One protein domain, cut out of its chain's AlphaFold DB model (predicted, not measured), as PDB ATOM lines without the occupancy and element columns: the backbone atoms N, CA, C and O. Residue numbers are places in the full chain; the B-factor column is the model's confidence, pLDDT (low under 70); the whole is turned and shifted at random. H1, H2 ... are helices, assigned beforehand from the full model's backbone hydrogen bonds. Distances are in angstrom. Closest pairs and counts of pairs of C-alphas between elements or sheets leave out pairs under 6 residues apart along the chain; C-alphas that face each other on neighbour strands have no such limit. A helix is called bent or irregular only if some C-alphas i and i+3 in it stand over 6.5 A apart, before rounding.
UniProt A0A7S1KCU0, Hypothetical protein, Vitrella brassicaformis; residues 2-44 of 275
ATOM      1  N   GLY A   2     -54.201 -22.888   5.484       82.31
ATOM      2  CA  GLY A   2     -54.248 -21.665   6.314       82.31
ATOM      3  C   GLY A   2     -53.193 -21.634   7.433       82.31
ATOM      4  O   GLY A   2     -52.491 -20.643   7.580       82.31
ATOM      5  N   SER A   3     -52.983 -22.761   8.121       84.62
ATOM      6  CA  SER A   3     -51.912 -22.947   9.116       84.62
ATOM      7  C   SER A   3     -50.489 -22.757   8.571       84.62
ATOM      8  O   SER A   3     -49.647 -22.193   9.258       84.62
ATOM      9  N   PHE A   4     -50.214 -23.182   7.334       84.62
ATOM     10  CA  PHE A   4     -48.907 -22.989   6.694       84.62
ATOM     11  C   PHE A   4     -48.663 -21.509   6.371       84.62
ATOM     12  O   PHE A   4     -47.592 -20.988   6.662       84.62
ATOM     13  N   VAL A   5     -49.677 -20.812   5.843       87.81
ATOM     14  CA  VAL A   5     -49.598 -19.364   5.592       87.81
ATOM     15  C   VAL A   5     -49.415 -18.600   6.906       87.81
ATOM     16  O   VAL A   5     -48.543 -17.742   6.981       87.81
ATOM     17  N   ALA A   6     -50.163 -18.953   7.956       87.00
ATOM     18  CA  ALA A   6     -49.984 -18.379   9.288       87.00
ATOM     19  C   ALA A   6     -48.559 -18.607   9.826       87.00
ATOM     20  O   ALA A   6     -47.941 -17.663  10.304       87.00
ATOM     21  N   GLY A   7     -47.997 -19.812   9.666       84.88
ATOM     22  CA  GLY A   7     -46.608 -20.112  10.033       84.88
ATOM     23  C   GLY A   7     -45.580 -19.239   9.301       84.88
ATOM     24  O   GLY A   7     -44.717 -18.649   9.939       84.88
ATOM     25  N   VAL A   8     -45.708 -19.077   7.978       87.69
ATOM     26  CA  VAL A   8     -44.814 -18.209   7.176       87.69
ATOM     27  C   VAL A   8     -44.965 -16.720   7.534       87.69
ATOM     28  O   VAL A   8     -44.011 -15.946   7.429       87.69
ATOM     29  N   MET A   9     -46.145 -16.291   7.988       87.06
ATOM     30  CA  MET A   9     -46.331 -14.937   8.524       87.06
ATOM     31  C   MET A   9     -45.693 -14.787   9.912       87.06
ATOM     32  O   MET A   9     -45.034 -13.783  10.164       87.06
ATOM     33  N   LEU A  10     -45.792 -15.803  10.779       84.75
ATOM     34  CA  LEU A  10     -45.139 -15.808  12.093       84.75
ATOM     35  C   LEU A  10     -43.606 -15.761  11.995       84.75
ATOM     36  O   LEU A  10     -42.980 -15.080  12.801       84.75
ATOM     37  N   THR A  11     -42.987 -16.375  10.978       81.88
ATOM     38  CA  THR A  11     -41.522 -16.291  10.780       81.88
ATOM     39  C   THR A  11     -40.998 -14.888  10.447       81.88
ATOM     40  O   THR A  11     -39.788 -14.689  10.431       81.88
ATOM     41  N   GLN A  12     -41.875 -13.916  10.168       82.50
ATOM     42  CA  GLN A  12     -41.491 -12.518   9.928       82.50
ATOM     43  C   GLN A  12     -41.475 -11.670  11.213       82.50
ATOM     44  O   GLN A  12     -41.072 -10.508  11.168       82.50
ATOM     45  N   LEU A  13     -41.916 -12.217  12.354       81.44
ATOM     46  CA  LEU A  13     -41.910 -11.508  13.634       81.44
ATOM     47  C   LEU A  13     -40.529 -11.581  14.322       81.44
ATOM     48  O   LEU A  13     -39.763 -12.515  14.080       81.44
ATOM     49  N   PRO A  14     -40.197 -10.621  15.210       79.94
ATOM     50  CA  PRO A  14     -38.959 -10.654  15.988       79.94
ATOM     51  C   PRO A  14     -38.819 -11.931  16.831       79.94
ATOM     52  O   PRO A  14     -39.775 -12.379  17.464       79.94
ATOM     53  N   SER A  15     -37.597 -12.470  16.898       71.69
ATOM     54  CA  SER A  15     -37.272 -13.768  17.518       71.69
ATOM     55  C   SER A  15     -37.747 -13.940  18.964       71.69
ATOM     56  O   SER A  15     -38.101 -15.049  19.350       71.69
ATOM     57  N   GLY A  16     -37.813 -12.860  19.750       72.38
ATOM     58  CA  GLY A  16     -38.303 -12.913  21.131       72.38
ATOM     59  C   GLY A  16     -39.765 -13.359  21.265       72.38
ATOM     60  O   GLY A  16     -40.105 -13.989  22.254       72.38
ATOM     61  N   LEU A  17     -40.622 -13.101  20.269       70.19
ATOM     62  CA  LEU A  17     -42.030 -13.528  20.311       70.19
ATOM     63  C   LEU A  17     -42.236 -14.970  19.812       70.19
ATOM     64  O   LEU A  17     -43.268 -15.582  20.086       70.19
ATOM     65  N   LEU A  18     -41.264 -15.513  19.073       72.12
ATOM     66  CA  LEU A  18     -41.299 -16.878  18.542       72.12
ATOM     67  C   LEU A  18     -41.042 -17.931  19.631       72.12
ATOM     68  O   LEU A  18     -41.664 -18.985  19.595       72.12
ATOM     69  N   HIS A  19     -40.188 -17.640  20.617       72.25
ATOM     70  CA  HIS A  19     -39.886 -18.595  21.691       72.25
ATOM     71  C   HIS A  19     -41.075 -18.772  22.652       72.25
ATOM     72  O   HIS A  19     -41.543 -19.887  22.859       72.25
ATOM     73  N   GLU A  20     -41.663 -17.662  23.114       73.19
ATOM     74  CA  GLU A  20     -42.869 -17.651  23.963       73.19
ATOM     75  C   GLU A  20     -44.089 -18.308  23.283       73.19
ATOM     76  O   GLU A  20     -44.993 -18.812  23.948       73.19
ATOM     77  N   THR A  21     -44.147 -18.303  21.943       76.62
ATOM     78  CA  THR A  21     -45.234 -18.959  21.194       76.62
ATOM     79  C   THR A  21     -44.962 -20.431  20.888       76.62
ATOM     80  O   THR A  21     -45.916 -21.168  20.639       76.62
ATOM     81  N   GLU A  22     -43.712 -20.894  20.952       77.00
ATOM     82  CA  GLU A  22     -43.360 -22.303  20.762       77.00
ATOM     83  C   GLU A  22     -43.874 -23.160  21.931       77.00
ATOM     84  O   GLU A  22     -44.593 -24.137  21.699       77.00
ATOM     85  N   GLU A  23     -43.624 -22.725  23.174       82.38
ATOM     86  CA  GLU A  23     -44.098 -23.404  24.393       82.38
ATOM     87  C   GLU A  23     -45.632 -23.511  24.454       82.38
ATOM     88  O   GLU A  23     -46.182 -24.510  24.915       82.38
ATOM     89  N   LEU A  24     -46.350 -22.508  23.933       86.12
ATOM     90  CA  LEU A  24     -47.816 -22.497  23.905       86.12
ATOM     91  C   LEU A  24     -48.405 -23.448  22.843       86.12
ATOM     92  O   LEU A  24     -49.525 -23.943  22.995       86.12
ATOM     93  N   VAL A  25     -47.676 -23.699  21.752       87.31
ATOM     94  CA  VAL A  25     -48.144 -24.514  20.616       87.31
ATOM     95  C   VAL A  25     -47.814 -26.000  20.792       87.31
ATOM     96  O   VAL A  25     -48.526 -26.844  20.241       87.31
ATOM     97  N   GLU A  26     -46.791 -26.351  21.571       87.75
ATOM     98  CA  GLU A  26     -46.432 -27.746  21.855       87.75
ATOM     99  C   GLU A  26     -47.588 -28.598  22.428       87.75
ATOM    100  O   GLU A  26     -47.968 -29.562  21.756       87.75
ATOM    101  N   PRO A  27     -48.251 -28.241  23.549       90.06
ATOM    102  CA  PRO A  27     -49.372 -29.033  24.076       90.06
ATOM    103  C   PRO A  27     -50.584 -29.052  23.129       90.06
ATOM    104  O   PRO A  27     -51.351 -30.016  23.097       90.06
ATOM    105  N   LEU A  28     -50.758 -28.002  22.321       90.62
ATOM    106  CA  LEU A  28     -51.851 -27.903  21.358       90.62
ATOM    107  C   LEU A  28     -51.678 -28.896  20.193       90.62
ATOM    108  O   LEU A  28     -52.664 -29.465  19.718       90.62
ATOM    109  N   LYS A  29     -50.434 -29.145  19.758       88.06
ATOM    110  CA  LYS A  29     -50.103 -30.170  18.751       88.06
ATOM    111  C   LYS A  29     -50.477 -31.572  19.234       88.06
ATOM    112  O   LYS A  29     -51.065 -32.325  18.458       88.06
ATOM    113  N   ASP A  30     -50.199 -31.897  20.494       90.62
ATOM    114  CA  ASP A  30     -50.495 -33.216  21.063       90.62
ATOM    115  C   ASP A  30     -52.005 -33.466  21.174       90.62
ATOM    116  O   ASP A  30     -52.496 -34.518  20.756       90.62
ATOM    117  N   VAL A  31     -52.768 -32.470  21.644       95.19
ATOM    118  CA  VAL A  31     -54.239 -32.550  21.718       95.19
ATOM    119  C   VAL A  31     -54.858 -32.702  20.325       95.19
ATOM    120  O   VAL A  31     -55.709 -33.574  20.127       95.19
ATOM    121  N   PHE A  32     -54.425 -31.910  19.338       90.44
ATOM    122  CA  PHE A  32     -54.929 -32.053  17.968       90.44
ATOM    123  C   PHE A  32     -54.509 -33.371  17.316       90.44
ATOM    124  O   PHE A  32     -55.321 -33.961  16.607       90.44
ATOM    125  N   GLY A  33     -53.298 -33.870  17.579       89.31
ATOM    126  CA  GLY A  33     -52.850 -35.183  17.118       89.31
ATOM    127  C   GLY A  33     -53.729 -36.311  17.665       89.31
ATOM    128  O   GLY A  33     -54.234 -37.130  16.898       89.31
ATOM    129  N   ALA A  34     -53.988 -36.312  18.976       92.25
ATOM    130  CA  ALA A  34     -54.869 -37.287  19.617       92.25
ATOM    131  C   ALA A  34     -56.307 -37.222  19.068       92.25
ATOM    132  O   ALA A  34     -56.882 -38.255  18.717       92.25
ATOM    133  N   MET A  35     -56.872 -36.016  18.930       92.88
ATOM    134  CA  MET A  35     -58.214 -35.816  18.372       92.88
ATOM    135  C   MET A  35     -58.304 -36.285  16.914       92.88
ATOM    136  O   MET A  35     -59.266 -36.946  16.534       92.88
ATOM    137  N   PHE A  36     -57.288 -35.991  16.106       87.69
ATOM    138  CA  PHE A  36     -57.212 -36.397  14.710       87.69
ATOM    139  C   PHE A  36     -57.208 -37.925  14.547       87.69
ATOM    140  O   PHE A  36     -58.036 -38.465  13.808       87.69
ATOM    141  N   PHE A  37     -56.355 -38.637  15.293       87.94
ATOM    142  CA  PHE A  37     -56.346 -40.103  15.277       87.94
ATOM    143  C   PHE A  37     -57.662 -40.704  15.800       87.94
ATOM    144  O   PHE A  37     -58.139 -41.691  15.236       87.94
ATOM    145  N   ALA A  38     -58.298 -40.095  16.808       92.25
ATOM    146  CA  ALA A  38     -59.614 -40.521  17.289       92.25
ATOM    147  C   ALA A  38     -60.714 -40.353  16.220       92.25
ATOM    148  O   ALA A  38     -61.503 -41.271  15.994       92.25
ATOM    149  N   CYS A  39     -60.739 -39.219  15.509       91.12
ATOM    150  CA  CYS A  39     -61.672 -38.983  14.406       91.12
ATOM    151  C   CYS A  39     -61.467 -39.965  13.243       91.12
ATOM    152  O   CYS A  39     -62.447 -40.428  12.662       91.12
ATOM    153  N   ILE A  40     -60.220 -40.324  12.923       88.81
ATOM    154  CA  ILE A  40     -59.919 -41.347  11.912       88.81
ATOM    155  C   ILE A  40     -60.405 -42.725  12.356       88.81
ATOM    156  O   ILE A  40     -61.042 -43.416  11.566       88.81
ATOM    157  N   GLY A  41     -60.164 -43.108  13.614       89.06
ATOM    158  CA  GLY A  41     -60.665 -44.367  14.168       89.06
ATOM    159  C   GLY A  41     -62.188 -44.493  14.068       89.06
ATOM    160  O   GLY A  41     -62.688 -45.570  13.759       89.06
ATOM    161  N   LEU A  42     -62.918 -43.387  14.249       90.62
ATOM    162  CA  LEU A  42     -64.376 -43.329  14.093       90.62
ATOM    163  C   LEU A  42     -64.846 -43.333  12.624       90.62
ATOM    164  O   LEU A  42     -65.964 -43.757  12.339       90.62
ATOM    165  N   ALA A  43     -64.022 -42.859  11.686       86.88
ATOM    166  CA  ALA A  43     -64.356 -42.799  10.259       86.88
ATOM    167  C   ALA A  43     -64.180 -44.141   9.518       86.88
ATOM    168  O   ALA A  43     -64.620 -44.268   8.372       86.88
ATOM    169  N   ILE A  44     -63.525 -45.125  10.141       88.94
ATOM    170  CA  ILE A  44     -63.249 -46.447   9.568       88.94
ATOM    171  C   ILE A  44     -64.331 -47.440   9.998       88.94
ATOM    172  O   ILE A  44     -64.649 -47.561  11.176       88.94
TER     173      ILE A  44
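Overview. This is residues 2 to 44 of the 275 residues of the protein "Hypothetical protein" of Vitrella brassicaformis (UniProt A0A7S1KCU0). Going along the printed part, you meet an open hook: the short helix H1, a tight turn, then the long bent helix H2, whose first arm folds back past H1 and whose second arm runs on far beyond it. H2 makes the length, and H1 and H2 leave a gap between them. The printed part has 43 residues with two named helices, H1 then H2, and no named strand; its class is all helix. It is only just extended, close to loose, with a radius of gyration of the C-alphas of 14.0 A and spans of 43 by 20 by 6 A.

Arrangement. Start with H1, residues 2 to 10. A tight link of 4 residues leads to H2, residues 15 to 43, assigned as one helix by its hydrogen bonds but bent: C-alphas 24 and 27 are 6.7 A apart. Its arms, H2a and H2b, stand at a steep tilt of 47 degrees. H1 and H2a are close but not clearly touching; their closest C-alphas, of Leu 10 and Leu 18, are 7.6 A apart. They run opposite ways at a steep tilt of 39 degrees. H1 and H2b are apart. In H1 and H2b every O i to N i+4 pair is within hydrogen-bond range; in H2a 2 of 6 are, beside 3 of 7 O i to N i+3 pairs.

Along the chain. Find C-alpha 2 at (-54.248, -21.665, 6.314); from there H1 runs 12.3 A to C-alpha 10. H2a, residues 15 to 24, begins at (-37.272, -13.768, 17.518) and measures 15.1 A. H2b, residues 27 to 43, runs 24.6 A to C-alpha 43 at (-64.356, -42.799, 10.259).

Size, cuts and confidence. Look at Pro 14 and Ile 44, whose C-alphas are the two farthest apart, 43.7 A. The printed part has no cut. No printed residue is under 70 in pLDDT; the model's mean is 75 in H2a and 90 in H2b.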